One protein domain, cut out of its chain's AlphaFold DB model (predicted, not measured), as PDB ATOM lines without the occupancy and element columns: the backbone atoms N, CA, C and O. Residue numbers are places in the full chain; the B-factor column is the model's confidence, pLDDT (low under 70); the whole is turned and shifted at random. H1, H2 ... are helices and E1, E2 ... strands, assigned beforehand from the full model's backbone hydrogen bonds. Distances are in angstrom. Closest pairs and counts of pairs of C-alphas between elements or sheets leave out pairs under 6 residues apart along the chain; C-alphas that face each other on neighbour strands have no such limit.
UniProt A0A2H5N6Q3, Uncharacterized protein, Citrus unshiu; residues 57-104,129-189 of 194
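This is residues 57 to 104 and 129 to 189 of the 194 residues of an uncharacterized protein of Citrus unshiu (UniProt A0A2H5N6Q3). One 15-residue helix, H1, runs through the middle, with H2 packed on one side of it and the run H3, H4, H5 on the other, where H4 crosses H1 nearly at a right angle. Beyond the beginning of H1, a small patch of paired stretches forms round the one named strand, E1, while two long links with no named element run partly beside each other past H1 and H2. The printed part has 109 residues, with five named helices and one named strand in the order H1, E1, H2, H3, H4, H5. The class is mostly helix, though under half of the residues are in named elements. The whole is compact, with a radius of gyration of the C-alphas of 14.3 A and spans of 39 by 37 by 24 A.

H1, residues 68 to 82, touches H2, residues 136 to 145; the closest C-alphas, those of Pro 76 and Phe 145, are 6.4 A apart. The two run the same way at a steep tilt of 46 degrees. With residues 78 to 81 alone, H1 touches H4, residues 168 to 177, at 81 degrees, about perpendicular; their closest C-alphas, Ile 78 and Trp 171, are 6.9 A apart. H3, residues 160 to 166, is close to H1 but not clearly touching, with the C-alphas of Tyr 75 and Met 164 closest at 7.8 A. H3 and H4 meet only through their link. H5, residues 186 to 189, is close to H1 but not clearly touching, its nearest pair being the C-alphas of Leu 70 and Ile 189 at 6.4 A. E1, residues 97 to 101, pairs with no named strand and is apart from H1 and H2. Short pairings join residues 57 to 58 with 100 to 101 of E1, parallel, and 97 to 98 of E1 with 132 to 133, antiparallel; residues 86 to 87 pair with 149 to 150, parallel. In H2 and H4 every O i to N i+4 pair is within hydrogen-bond range, against 10 of 11 in H1 and 2 of 3 in H3, while H5 is too short for such a pair.

H1 begins at C-alpha 68 (31.089, 143.692, 107.056) and measures 21.6 A from first to last C-alpha. H2 measures 14.2 A and H4 14.5 A; E1 measures 11.8 A, H3 10.4 A and H5 5.6 A. H4 ends at C-alpha 177 (26.847, 155.775, 87.479), and H5 ends at C-alpha 189 (23.825, 147.502, 103.443).

The two C-alphas farthest apart, those of Pro 104 and Asn 155, are 40.2 A apart. Residues 105 to 128 are not printed, and C-alphas 104 and 129 stand 10.7 A apart across that cut. The links H1 to E1 and H2 to H3 are long. The mean pLDDT of the printed part is 72.1; 40 residues are under 70, among them 89 to 104, 129 to 136 and 181 to 189.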
ATOM      1  N   ILE A  57      31.244 137.938 110.219       72.50
ATOM      2  CA  ILE A  57      30.870 137.193 109.016       72.50
ATOM      3  C   ILE A  57      31.179 138.060 107.793       72.50
ATOM      4  O   ILE A  57      30.592 139.127 107.620       72.50
ATOM      5  N   ILE A  58      32.055 137.571 106.912       70.19
ATOM      6  CA  ILE A  58      32.221 138.120 105.558       70.19
ATOM      7  C   ILE A  58      31.337 137.313 104.609       70.19
ATOM      8  O   ILE A  58      31.503 136.099 104.447       70.19
ATOM      9  N   GLY A  59      30.369 137.994 103.998       68.56
ATOM     10  CA  GLY A  59      29.408 137.390 103.087       68.56
ATOM     11  C   GLY A  59      28.913 138.374 102.034       68.56
ATOM     12  O   GLY A  59      28.977 139.582 102.204       68.56
ATOM     13  N   THR A  60      28.379 137.849 100.937       70.69
ATOM     14  CA  THR A  60      27.974 138.635  99.758       70.69
ATOM     15  C   THR A  60      26.479 138.981  99.737       70.69
ATOM     16  O   THR A  60      25.931 139.347  98.701       70.69
ATOM     17  N   SER A  61      25.777 138.823 100.864       73.94
ATOM     18  CA  SER A  61      24.333 139.076 100.931       73.94
ATOM     19  C   SER A  61      24.037 140.572 101.019       73.94
ATOM     20  O   SER A  61      24.347 141.201 102.030       73.94
ATOM     21  N   SER A  62      23.352 141.117 100.014       67.69
ATOM     22  CA  SER A  62      22.874 142.510  99.986       67.69
ATOM     23  C   SER A  62      21.702 142.799 100.926       67.69
ATOM     24  O   SER A  62      21.284 143.942 101.051       67.69
ATOM     25  N   ARG A  63      21.153 141.773 101.589       71.50
ATOM     26  CA  ARG A  63      20.034 141.900 102.540       71.50
ATOM     27  C   ARG A  63      20.458 141.712 103.996       71.50
ATOM     28  O   ARG A  63      19.606 141.687 104.881       71.50
ATOM     29  N   SER A  64      21.746 141.471 104.243       70.00
ATOM     30  CA  SER A  64      22.244 141.299 105.605       70.00
ATOM     31  C   SER A  64      22.428 142.663 106.249       70.00
ATOM     32  O   SER A  64      23.275 143.432 105.811       70.00
ATOM     33  N   VAL A  65      21.684 142.913 107.326       67.50
ATOM     34  CA  VAL A  65      21.801 144.137 108.140       67.50
ATOM     35  C   VAL A  65      23.209 144.284 108.731       67.50
ATOM     36  O   VAL A  65      23.673 145.390 108.969       67.50
ATOM     37  N   HIS A  66      23.893 143.161 108.963       66.44
ATOM     38  CA  HIS A  66      25.270 143.128 109.444       66.44
ATOM     39  C   HIS A  66      26.149 142.511 108.353       66.44
ATOM     40  O   HIS A  66      26.414 141.306 108.365       66.44
ATOM     41  N   ASN A  67      26.518 143.310 107.348       72.88
ATOM     42  CA  ASN A  67      27.443 142.901 106.297       72.88
ATOM     43  C   ASN A  67      28.750 143.697 106.367       72.88
ATOM     44  O   ASN A  67      28.868 144.803 105.837       72.88
ATOM     45  N   SER A  68      29.760 143.093 106.991       71.38
ATOM     46  CA  SER A  68      31.089 143.692 107.056       71.38
ATOM     47  C   SER A  68      31.721 143.829 105.675       71.38
ATOM     48  O   SER A  68      32.321 144.857 105.423       71.38
ATOM     49  N   LEU A  69      31.534 142.877 104.754       74.94
ATOM     50  CA  LEU A  69      32.125 142.966 103.411       74.94
ATOM     51  C   LEU A  69      31.598 144.174 102.633       74.94
ATOM     52  O   LEU A  69      32.382 144.982 102.161       74.94
ATOM     53  N   LEU A  70      30.276 144.355 102.581       76.19
ATOM     54  CA  LEU A  70      29.697 145.513 101.891       76.19
ATOM     55  C   LEU A  70      30.107 146.829 102.546       76.19
ATOM     56  O   LEU A  70      30.361 147.803 101.851       76.19
ATOM     57  N   THR A  71      30.234 146.858 103.872       76.62
ATOM     58  CA  THR A  71      30.757 148.037 104.574       76.62
ATOM     59  C   THR A  71      32.197 148.353 104.146       76.62
ATOM     60  O   THR A  71      32.539 149.519 103.953       76.62
ATOM     61  N   LEU A  72      33.017 147.314 103.960       76.62
ATOM     62  CA  LEU A  72      34.410 147.405 103.516       76.62
ATOM     63  C   LEU A  72      34.552 147.768 102.035       76.62
ATOM     64  O   LEU A  72      35.595 148.290 101.673       76.62
ATOM     65  N   ASP A  73      33.530 147.526 101.212       82.25
ATOM     66  CA  ASP A  73      33.520 147.871  99.784       82.25
ATOM     67  C   ASP A  73      32.930 149.271  99.529       82.25
ATOM     68  O   ASP A  73      33.425 150.030  98.700       82.25
ATOM     69  N   VAL A  74      31.873 149.645 100.256       85.50
ATOM     70  CA  VAL A  74      31.152 150.914 100.064       85.50
ATOM     71  C   VAL A  74      31.987 152.111 100.506       85.50
ATOM     72  O   VAL A  74      32.054 153.114  99.803       85.50
ATOM     73  N   TYR A  75      32.631 152.024 101.670       85.94
ATOM     74  CA  TYR A  75      33.437 153.124 102.191       85.94
ATOM     75  C   TYR A  75      34.595 153.542 101.259       85.94
ATOM     76  O   TYR A  75      34.642 154.718 100.893       85.94
ATOM     77  N   PRO A  76      35.486 152.640 100.796       87.56
ATOM     78  CA  PRO A  76      36.546 153.022  99.866       87.56
ATOM     79  C   PRO A  76      36.002 153.461  98.501       87.56
ATOM     80  O   PRO A  76      36.608 154.332  97.885       87.56
ATOM     81  N   ALA A  77      34.856 152.941  98.044       88.25
ATOM     82  CA  ALA A  77      34.208 153.430  96.825       88.25
ATOM     83  C   ALA A  77      33.779 154.904  96.950       88.25
ATOM     84  O   ALA A  77      33.962 155.689  96.020       88.25
ATOM     85  N   ILE A  78      33.260 155.305  98.115       88.94
ATOM     86  CA  ILE A  78      32.933 156.708  98.404       88.94
ATOM     87  C   ILE A  78      34.211 157.552  98.481       88.94
ATOM     88  O   ILE A  78      34.265 158.614  97.862       88.94
ATOM     89  N   CYS A  79      35.254 157.070  99.170       89.69
ATOM     90  CA  CYS A  79      36.556 157.745  99.211       89.69
ATOM     91  C   CYS A  79      37.119 157.973  97.803       89.69
ATOM     92  O   CYS A  79      37.572 159.072  97.495       89.69
ATOM     93  N   GLN A  80      37.032 156.969  96.929       90.69
ATOM     94  CA  GLN A  80      37.473 157.064  95.542       90.69
ATOM     95  C   GLN A  80      36.674 158.116  94.762       90.69
ATOM     96  O   GLN A  80      37.267 158.945  94.075       90.69
ATOM     97  N   HIS A  81      35.343 158.100  94.875       89.06
ATOM     98  CA  HIS A  81      34.464 159.023  94.152       89.06
ATOM     99  C   HIS A  81      34.669 160.484  94.580       89.06
ATOM    100  O   HIS A  81      34.611 161.391  93.753       89.06
ATOM    101  N   GLU A  82      34.938 160.727  95.864       88.44
ATOM    102  CA  GLU A  82      35.152 162.074  96.403       88.44
ATOM    103  C   GLU A  82      36.627 162.511  96.424       88.44
ATOM    104  O   GLU A  82      36.917 163.664  96.745       88.44
ATOM    105  N   GLY A  83      37.562 161.615  96.089       86.69
ATOM    106  CA  GLY A  83      39.001 161.870  96.184       86.69
ATOM    107  C   GLY A  83      39.496 162.048  97.623       86.69
ATOM    108  O   GLY A  83      40.452 162.788  97.858       86.69
ATOM    109  N   LEU A  84      38.829 161.415  98.590       86.44
ATOM    110  CA  LEU A  84      39.210 161.442  99.999       86.44
ATOM    111  C   LEU A  84      40.206 160.318 100.320       86.44
ATOM    112  O   LEU A  84      40.119 159.235  99.734       86.44
ATOM    113  N   PRO A  85      41.117 160.531 101.285       84.00
ATOM    114  CA  PRO A  85      41.933 159.448 101.810       84.00
ATOM    115  C   PRO A  85      41.061 158.384 102.489       84.00
ATOM    116  O   PRO A  85      39.992 158.671 103.034       84.00
ATOM    117  N   PHE A  86      41.536 157.144 102.469       84.94
ATOM    118  CA  PHE A  86      40.918 156.021 103.155       84.94
ATOM    119  C   PHE A  86      41.580 155.824 104.523       84.94
ATOM    120  O   PHE A  86      42.709 155.338 104.615       84.94
ATOM    121  N   THR A  87      40.845 156.169 105.581       82.06
ATOM    122  CA  THR A  87      41.236 155.923 106.979       82.06
ATOM    123  C   THR A  87      40.334 154.859 107.578       82.06
ATOM    124  O   THR A  87      39.110 155.011 107.555       82.06
ATOM    125  N   TYR A  88      40.903 153.785 108.123       71.31
ATOM    126  CA  TYR A  88      40.108 152.691 108.676       71.31
ATOM    127  C   TYR A  88      39.951 152.809 110.203       71.31
ATOM    128  O   TYR A  88      40.959 152.818 110.900       71.31
ATOM    129  N   PRO A  89      38.721 152.848 110.756       66.75
ATOM    130  CA  PRO A  89      38.459 153.149 112.169       66.75
ATOM    131  C   PRO A  89      38.664 151.939 113.092       66.75
ATOM    132  O   PRO A  89      37.826 151.648 113.945       66.75
ATOM    133  N   ILE A  90      39.738 151.173 112.895       64.19
ATOM    134  CA  ILE A  90      40.117 150.105 113.819       64.19
ATOM    135  C   ILE A  90      41.561 150.337 114.255       64.19
ATOM    136  O   ILE A  90      42.438 150.397 113.396       64.19
ATOM    137  N   PRO A  91      41.812 150.422 115.573       56.97
ATOM    138  CA  PRO A  91      43.159 150.532 116.110       56.97
ATOM    139  C   PRO A  91      44.056 149.378 115.658       56.97
ATOM    140  O   PRO A  91      43.622 148.221 115.661       56.97
ATOM    141  N   ASP A  92      45.332 149.653 115.390       52.62
ATOM    142  CA  ASP A  92      46.338 148.609 115.121       52.62
ATOM    143  C   ASP A  92      46.452 147.607 116.289       52.62
ATOM    144  O   ASP A  92      46.779 146.430 116.106       52.62
ATOM    145  N   THR A  93      46.100 148.046 117.502       47.97
ATOM    146  CA  THR A  93      46.028 147.225 118.719       47.97
ATOM    147  C   THR A  93      44.906 146.182 118.699       47.97
ATOM    148  O   THR A  93      44.963 145.215 119.460       47.97
ATOM    149  N   CYS A  94      43.919 146.302 117.801       48.56
ATOM    150  CA  CYS A  94      42.799 145.364 117.666       48.56
ATOM    151  C   CYS A  94      43.204 144.002 117.063       48.56
ATOM    152  O   CYS A  94      42.363 143.117 116.948       48.56
ATOM    153  N   GLY A  95      44.486 143.824 116.708       43.19
ATOM    154  CA  GLY A  95      45.181 142.541 116.581       43.19
ATOM    155  C   GLY A  95      44.354 141.369 116.045       43.19
ATOM    156  O   GLY A  95      43.693 140.670 116.800       43.19
ATOM    157  N   SER A  96      44.494 141.055 114.754       47.25
ATOM    158  CA  SER A  96      43.932 139.845 114.132       47.25
ATOM    159  C   SER A  96      42.443 139.621 114.415       47.25
ATOM    160  O   SER A  96      42.061 138.688 115.124       47.25
ATOM    161  N   ILE A  97      41.575 140.418 113.793       52.09
ATOM    162  CA  ILE A  97      40.150 140.087 113.780       52.09
ATOM    163  C   ILE A  97      39.988 138.781 113.002       52.09
ATOM    164  O   ILE A  97      40.262 138.726 111.803       52.09
ATOM    165  N   PHE A  98      39.554 137.728 113.694       49.88
ATOM    166  CA  PHE A  98      39.234 136.452 113.072       49.88
ATOM    167  C   PHE A  98      37.900 136.561 112.357       49.88
ATOM    168  O   PHE A  98      36.856 136.749 112.988       49.88
ATOM    169  N   VAL A  99      37.926 136.409 111.041       52.38
ATOM    170  CA  VAL A  99      36.722 136.502 110.224       52.38
ATOM    171  C   VAL A  99      36.284 135.137 109.748       52.38
ATOM    172  O   VAL A  99      37.011 134.411 109.077       52.38
ATOM    173  N   THR A 100      35.030 134.819 110.031       50.25
ATOM    174  CA  THR A 100      34.377 133.661 109.450       50.25
ATOM    175  C   THR A 100      33.934 134.005 108.028       50.25
ATOM    176  O   THR A 100      32.840 134.524 107.793       50.25
ATOM    177  N   CYS A 101      34.789 133.711 107.051       43.22
ATOM    178  CA  CYS A 101      34.406 133.725 105.644       43.22
ATOM    179  C   CYS A 101      33.555 132.488 105.361       43.22
ATOM    180  O   CYS A 101      34.083 131.381 105.344       43.22
ATOM    181  N   ARG A 102      32.252 132.692 105.118       41.47
ATOM    182  CA  ARG A 102      31.295 131.655 104.697       41.47
ATOM    183  C   ARG A 102      31.226 130.484 105.686       41.47
ATOM    184  O   ARG A 102      32.026 129.560 105.629       41.47
ATOM    185  N   MET A 103      30.200 130.448 106.536       41.69
ATOM    186  CA  MET A 103      29.819 129.179 107.162       41.69
ATOM    187  C   MET A 103      29.442 128.232 106.015       41.69
ATOM    188  O   MET A 103      28.428 128.491 105.354       41.69
ATOM    189  N   PRO A 104      30.181 127.145 105.716       37.97
ATOM    190  CA  PRO A 104      29.496 126.035 105.103       37.97
ATOM    191  C   PRO A 104      28.417 125.698 106.123       37.97
ATOM    192  O   PRO A 104      28.714 125.333 107.262       37.97
ATOM    193  N   MET A 129      37.308 130.370 111.479       41.56
ATOM    194  CA  MET A 129      37.960 130.263 110.172       41.56
ATOM    195  C   MET A 129      39.100 131.290 110.178       41.56
ATOM    196  O   MET A 129      38.868 132.492 110.243       41.56
ATOM    197  N   GLY A 130      40.341 130.813 110.257       41.69
ATOM    198  CA  GLY A 130      41.514 131.650 110.497       41.69
ATOM    199  C   GLY A 130      41.894 132.526 109.305       41.69
ATOM    200  O   GLY A 130      42.736 132.131 108.508       41.69
ATOM    201  N   MET A 131      41.333 133.728 109.220       43.59
ATOM    202  CA  MET A 131      41.974 134.863 108.555       43.59
ATOM    203  C   MET A 131      42.132 135.973 109.585       43.59
ATOM    204  O   MET A 131      41.145 136.407 110.171       43.59
ATOM    205  N   SER A 132      43.375 136.385 109.827       48.50
ATOM    206  CA  SER A 132      43.682 137.611 110.556       48.50
ATOM    207  C   SER A 132      43.456 138.773 109.590       48.50
ATOM    208  O   SER A 132      44.170 138.875 108.592       48.50
ATOM    209  N   LEU A 133      42.460 139.625 109.853       52.28
ATOM    210  CA  LEU A 133      42.430 140.965 109.261       52.28
ATOM    211  C   LEU A 133      43.543 141.782 109.933       52.28
ATOM    212  O   LEU A 133      43.310 142.502 110.900       52.28
ATOM    213  N   CYS A 134      44.777 141.580 109.491       52.88
ATOM    214  CA  CYS A 134      45.871 142.509 109.744       52.88
ATOM    215  C   CYS A 134      45.950 143.482 108.556       52.88
ATOM    216  O   CYS A 134      45.235 143.294 107.570       52.88
ATOM    217  N   GLY A 135      46.815 144.498 108.626       57.84
ATOM    218  CA  GLY A 135      46.927 145.597 107.653       57.84
ATOM    219  C   GLY A 135      46.926 145.211 106.164       57.84
ATOM    220  O   GLY A 135      46.579 146.039 105.331       57.84
ATOM    221  N   SER A 136      47.205 143.950 105.820       64.75
ATOM    222  CA  SER A 136      47.088 143.411 104.464       64.75
ATOM    223  C   SER A 136      45.701 143.562 103.835       64.75
ATOM    224  O   SER A 136      45.632 143.796 102.633       64.75
ATOM    225  N   VAL A 137      44.600 143.453 104.589       72.00
ATOM    226  CA  VAL A 137      43.265 143.672 103.997       72.00
ATOM    227  C   VAL A 137      43.074 145.128 103.602       72.00
ATOM    228  O   VAL A 137      42.558 145.385 102.523       72.00
ATOM    229  N   TRP A 138      43.574 146.068 104.404       76.25
ATOM    230  CA  TRP A 138      43.508 147.497 104.086       76.25
ATOM    231  C   TRP A 138      44.353 147.839 102.872       76.25
ATOM    232  O   TRP A 138      43.874 148.527 101.978       76.25
ATOM    233  N   THR A 139      45.561 147.280 102.789       74.25
ATOM    234  CA  THR A 139      46.409 147.420 101.603       74.25
ATOM    235  C   THR A 139      45.705 146.903 100.351       74.25
ATOM    236  O   THR A 139      45.640 147.620  99.359       74.25
ATOM    237  N   VAL A 140      45.110 145.706 100.405       80.94
ATOM    238  CA  VAL A 140      44.382 145.135  99.262       80.94
ATOM    239  C   VAL A 140      43.175 145.993  98.886       80.94
ATOM    240  O   VAL A 140      42.952 146.238  97.705       80.94
ATOM    241  N   THR A 141      42.411 146.499  99.856       81.12
ATOM    242  CA  THR A 141      41.290 147.410  99.585       81.12
ATOM    243  C   THR A 141      41.771 148.690  98.894       81.12
ATOM    244  O   THR A 141      41.204 149.088  97.877       81.12
ATOM    245  N   CYS A 142      42.845 149.306  99.385       83.88
ATOM    246  CA  CYS A 142      43.435 150.494  98.771       83.88
ATOM    247  C   CYS A 142      43.940 150.232  97.348       83.88
ATOM    248  O   CYS A 142      43.723 151.061  96.470       83.88
ATOM    249  N   GLU A 143      44.551 149.074  97.093       85.56
ATOM    250  CA  GLU A 143      44.985 148.662  95.752       85.56
ATOM    251  C   GLU A 143      43.802 148.435  94.799       85.56
ATOM    252  O   GLU A 143      43.851 148.867  93.648       85.56
ATOM    253  N   VAL A 144      42.731 147.785  95.266       86.81
ATOM    254  CA  VAL A 144      41.541 147.479  94.454       86.81
ATOM    255  C   VAL A 144      40.780 148.748  94.070       86.81
ATOM    256  O   VAL A 144      40.368 148.887  92.918       86.81
ATOM    257  N   PHE A 145      40.601 149.671  95.016       86.38
ATOM    258  CA  PHE A 145      39.855 150.914  94.799       86.38
ATOM    259  C   PHE A 145      40.741 152.091  94.368       86.38
ATOM    260  O   PHE A 145      40.227 153.144  94.000       86.38
ATOM    261  N   GLY A 146      42.066 151.938  94.379       86.88
ATOM    262  CA  GLY A 146      43.006 152.998  94.009       86.88
ATOM    263  C   GLY A 146      42.947 154.216  94.936       86.88
ATOM    264  O   GLY A 146      43.050 155.343  94.456       86.88
ATOM    265  N   VAL A 147      42.750 154.000  96.239       87.56
ATOM    266  CA  VAL A 147      42.646 155.061  97.258       87.56
ATOM    267  C   VAL A 147      43.897 155.120  98.132       87.56
ATOM    268  O   VAL A 147      44.523 154.099  98.413       87.56
ATOM    269  N   GLU A 148      44.262 156.321  98.580       86.38
ATOM    270  CA  GLU A 148      45.402 156.524  99.479       86.38
ATOM    271  C   GLU A 148      45.077 156.007 100.887       86.38
ATOM    272  O   GLU A 148      44.059 156.386 101.468       86.38
ATOM    273  N   PHE A 149      45.936 155.143 101.437       83.38
ATOM    274  CA  PHE A 149      45.796 154.639 102.804       83.38
ATOM    275  C   PHE A 149      46.359 155.643 103.810       83.38
ATOM    276  O   PHE A 149      47.542 155.983 103.746       83.38
ATOM    277  N   VAL A 150      45.541 156.037 104.785       83.25
ATOM    278  CA  VAL A 150      45.969 156.840 105.932       83.25
ATOM    279  C   VAL A 150      45.788 156.010 107.208       83.25
ATOM    280  O   VAL A 150      44.680 155.531 107.471       83.25
ATOM    281  N   PRO A 151      46.856 155.794 108.001       75.88
ATOM    282  CA  PRO A 151      46.741 155.082 109.266       75.88
ATOM    283  C   PRO A 151      45.847 155.864 110.230       75.88
ATOM    284  O   PRO A 151      45.856 157.093 110.256       75.88
ATOM    285  N   PHE A 152      45.068 155.134 111.018       75.69
ATOM    286  CA  PHE A 152      44.192 155.725 112.016       75.69
ATOM    287  C   PHE A 152      45.003 156.244 113.207       75.69
ATOM    288  O   PHE A 152      45.753 155.481 113.817       75.69
ATOM    289  N   ASP A 153      44.847 157.526 113.537       74.81
ATOM    290  CA  ASP A 153      45.386 158.105 114.768       74.81
ATOM    291  C   ASP A 153      44.338 157.982 115.880       74.81
ATOM    292  O   ASP A 153      43.246 158.541 115.788       74.81
ATOM    293  N   GLU A 154      44.670 157.252 116.946       68.31
ATOM    294  CA  GLU A 154      43.800 157.083 118.117       68.31
ATOM    295  C   GLU A 154      43.506 158.416 118.838       68.31
ATOM    296  O   GLU A 154      42.564 158.486 119.629       68.31
ATOM    297  N   ASN A 155      44.295 159.466 118.580       68.94
ATOM    298  CA  ASN A 155      44.089 160.803 119.137       68.94
ATOM    299  C   ASN A 155      43.151 161.680 118.295       68.94
ATOM    300  O   ASN A 155      42.709 162.720 118.790       68.94
ATOM    301  N   ASP A 156      42.845 161.285 117.057       72.44
ATOM    302  CA  ASP A 156      41.945 162.031 116.180       72.44
ATOM    303  C   ASP A 156      40.479 161.659 116.444       72.44
ATOM    304  O   ASP A 156      40.093 160.491 116.545       72.44
ATOM    305  N   GLU A 157      39.619 162.675 116.520       67.12
ATOM    306  CA  GLU A 157      38.174 162.496 116.675       67.12
ATOM    307  C   GLU A 157      37.556 162.075 115.329       67.12
ATOM    308  O   GLU A 157      37.093 162.896 114.537       67.12
ATOM    309  N   PHE A 158      37.581 160.772 115.039       72.75
ATOM    310  CA  PHE A 158      37.040 160.212 113.799       72.75
ATOM    311  C   PHE A 158      35.643 159.608 114.004       72.75
ATOM    312  O   PHE A 158      35.487 158.441 114.373       72.75
ATOM    313  N   ASP A 159      34.599 160.389 113.714       78.81
ATOM    314  CA  ASP A 159      33.220 159.890 113.696       78.81
ATOM    315  C   ASP A 159      32.871 159.248 112.345       78.81
ATOM    316  O   ASP A 159      32.253 159.849 111.458       78.81
ATOM    317  N   PHE A 160      33.252 157.979 112.202       78.50
ATOM    318  CA  PHE A 160      32.939 157.179 111.020       78.50
ATOM    319  C   PHE A 160      31.429 157.081 110.745       78.50
ATOM    320  O   PHE A 160      30.990 157.158 109.595       78.50
ATOM    321  N   VAL A 161      30.610 156.945 111.794       78.75
ATOM    322  CA  VAL A 161      29.155 156.776 111.665       78.75
ATOM    323  C   VAL A 161      28.504 158.079 111.206       78.75
ATOM    324  O   VAL A 161      27.659 158.064 110.307       78.75
ATOM    325  N   GLY A 162      28.887 159.209 111.799       81.88
ATOM    326  CA  GLY A 162      28.419 160.533 111.396       81.88
ATOM    327  C   GLY A 162      28.814 160.877 109.966       81.88
ATOM    328  O   GLY A 162      27.968 161.349 109.202       81.88
ATOM    329  N   MET A 163      30.053 160.566 109.576       83.25
ATOM    330  CA  MET A 163      30.532 160.746 108.207       83.25
ATOM    331  C   MET A 163      29.682 159.944 107.215       83.25
ATOM    332  O   MET A 163      29.121 160.523 106.285       83.25
ATOM    333  N   MET A 164      29.514 158.636 107.427       82.94
ATOM    334  CA  MET A 164      28.791 157.774 106.482       82.94
ATOM    335  C   MET A 164      27.299 158.119 106.376       82.94
ATOM    336  O   MET A 164      26.728 158.034 105.289       82.94
ATOM    337  N   LYS A 165      26.660 158.601 107.452       82.88
ATOM    338  CA  LYS A 165      25.258 159.071 107.415       82.88
ATOM    339  C   LYS A 165      25.033 160.216 106.428       82.88
ATOM    340  O   LYS A 165      23.963 160.309 105.830       82.88
ATOM    341  N   GLN A 166      26.022 161.086 106.240       84.50
ATOM    342  CA  GLN A 166      25.908 162.225 105.325       84.50
ATOM    343  C   GLN A 166      26.108 161.827 103.853       84.50
ATOM    344  O   GLN A 166      25.760 162.597 102.959       84.50
ATOM    345  N   LYS A 167      26.619 160.618 103.585       85.12
ATOM    346  CA  LYS A 167      27.025 160.155 102.248       85.12
ATOM    347  C   LYS A 167      25.955 159.348 101.512       85.12
ATOM    348  O   LYS A 167      26.229 158.808 100.446       85.12
ATOM    349  N   ALA A 168      24.722 159.307 102.021       83.75
ATOM    350  CA  ALA A 168      23.621 158.584 101.378       83.75
ATOM    351  C   ALA A 168      23.396 159.019  99.916       83.75
ATOM    352  O   ALA A 168      23.290 158.171  99.041       83.75
ATOM    353  N   LYS A 169      23.413 160.331  99.640       84.88
ATOM    354  CA  LYS A 169      23.243 160.858  98.272       84.88
ATOM    355  C   LYS A 169      24.410 160.515  97.349       84.88
ATOM    356  O   LYS A 169      24.199 160.218  96.183       84.88
ATOM    357  N   VAL A 170      25.629 160.542  97.884       87.56
ATOM    358  CA  VAL A 170      26.844 160.192  97.136       87.56
ATOM    359  C   VAL A 170      26.791 158.725  96.719       87.56
ATOM    360  O   VAL A 170      27.133 158.383  95.594       87.56
ATOM    361  N   TRP A 171      26.295 157.857  97.604       86.38
ATOM    362  CA  TRP A 171      26.082 156.454  97.270       86.38
ATOM    363  C   TRP A 171      25.038 156.259  96.164       86.38
ATOM    364  O   TRP A 171      25.263 155.448  95.268       86.38
ATOM    365  N   ASP A 172      23.935 157.014  96.190       84.50
ATOM    366  CA  ASP A 172      22.921 156.960  95.130       84.50
ATOM    367  C   ASP A 172      23.522 157.348  93.762       84.50
ATOM    368  O   ASP A 172      23.304 156.655  92.770       84.50
ATOM    369  N   GLU A 173      24.359 158.392  93.717       87.19
ATOM    370  CA  GLU A 173      25.079 158.808  92.502       87.19
ATOM    371  C   GLU A 173      26.033 157.716  91.991       87.19
ATOM    372  O   GLU A 173      26.035 157.404  90.799       87.19
ATOM    373  N   ILE A 174      26.811 157.092  92.882       87.19
ATOM    374  CA  ILE A 174      27.709 155.977  92.539       87.19
ATOM    375  C   ILE A 174      26.906 154.791  91.988       87.19
ATOM    376  O   ILE A 174      27.288 154.184  90.983       87.19
ATOM    377  N   ALA A 175      25.780 154.459  92.623       84.81
ATOM    378  CA  ALA A 175      24.933 153.351  92.206       84.81
ATOM    379  C   ALA A 175      24.351 153.568  90.803       84.81
ATOM    380  O   ALA A 175      24.369 152.640  89.989       84.81
ATOM    381  N   GLU A 176      23.902 154.788  90.495       85.44
ATOM    382  CA  GLU A 176      23.426 155.159  89.161       85.44
ATOM    383  C   GLU A 176      24.549 155.125  88.115       85.44
ATOM    384  O   GLU A 176      24.376 154.516  87.057       85.44
ATOM    385  N   GLN A 177      25.712 155.718  88.410       86.06
ATOM    386  CA  GLN A 177      26.847 155.775  87.479       86.06
ATOM    387  C   GLN A 177      27.370 154.385  87.097       86.06
ATOM    388  O   GLN A 177      27.685 154.134  85.933       86.06
ATOM    389  N   HIS A 178      27.450 153.471  88.065       84.00
ATOM    390  CA  HIS A 178      27.987 152.126  87.858       84.00
ATOM    391  C   HIS A 178      26.918 151.085  87.498       84.00
ATOM    392  O   HIS A 178      27.245 149.907  87.339       84.00
ATOM    393  N   GLY A 179      25.650 151.492  87.354       80.31
ATOM    394  CA  GLY A 179      24.543 150.581  87.060       80.31
ATOM    395  C   GLY A 179      24.409 149.471  88.100       80.31
ATOM    396  O   GLY A 179      24.049 148.339  87.761       80.31
ATOM    397  N   LEU A 180      24.753 149.771  89.357       79.19
ATOM    398  CA  LEU A 180      24.592 148.819  90.441       79.19
ATOM    399  C   LEU A 180      23.103 148.476  90.527       79.19
ATOM    400  O   LEU A 180      22.237 149.337  90.350       79.19
ATOM    401  N   TYR A 181      22.787 147.198  90.777       64.44
ATOM    402  CA  TYR A 181      21.413 146.830  91.126       64.44
ATOM    403  C   TYR A 181      20.936 147.774  92.223       64.44
ATOM    404  O   TYR A 181      21.772 148.247  92.982       64.44
ATOM    405  N   ASN A 182      19.634 148.058  92.280       54.69
ATOM    406  CA  ASN A 182      19.007 148.962  93.247       54.69
ATOM    407  C   ASN A 182      19.234 148.419  94.675       54.69
ATOM    408  O   ASN A 182      18.383 147.762  95.274       54.69
ATOM    409  N   ILE A 183      20.472 148.544  95.138       53.06
ATOM    410  CA  ILE A 183      20.981 148.098  96.407       53.06
ATOM    411  C   ILE A 183      20.433 149.170  97.316       53.06
ATOM    412  O   ILE A 183      20.829 150.329  97.240       53.06
ATOM    413  N   ASN A 184      19.420 148.756  98.062       58.88
ATOM    414  CA  ASN A 184      18.742 149.501  99.096       58.88
ATOM    415  C   ASN A 184      19.635 150.542  99.790       58.88
ATOM    416  O   ASN A 184      20.833 150.316  99.953       58.88
ATOM    417  N   LYS A 185      19.004 151.641 100.240       68.25
ATOM    418  CA  LYS A 185      19.595 152.772 100.983       68.25
ATOM    419  C   LYS A 185      20.860 152.374 101.738       68.25
ATOM    420  O   LYS A 185      20.832 151.375 102.443       68.25
ATOM    421  N   LEU A 186      21.906 153.199 101.684       69.88
ATOM    422  CA  LEU A 186      23.197 152.995 102.364       69.88
ATOM    423  C   LEU A 186      23.090 152.352 103.770       69.88
ATOM    424  O   LEU A 186      23.865 151.462 104.117       69.88
ATOM    425  N   GLU A 187      22.087 152.752 104.555       68.88
ATOM    426  CA  GLU A 187      21.775 152.230 105.896       68.88
ATOM    427  C   GLU A 187      21.363 150.743 105.967       68.88
ATOM    428  O   GLU A 187      21.403 150.146 107.039       68.88
ATOM    429  N   GLU A 188      20.899 150.150 104.870       66.62
ATOM    430  CA  GLU A 188      20.445 148.757 104.792       66.62
ATOM    431  C   GLU A 188      21.579 147.785 104.454       66.62
ATOM    432  O   GLU A 188      21.457 146.588 104.717       66.62
ATOM    433  N   ILE A 189      22.675 148.297 103.890       64.25
ATOM    434  CA  ILE A 189      23.825 147.502 103.443       64.25
ATOM    435  C   ILE A 189      25.063 147.650 104.320       64.25
ATOM    436  O   ILE A 189      25.970 146.823 104.233       64.25
TER     437      ILE A 189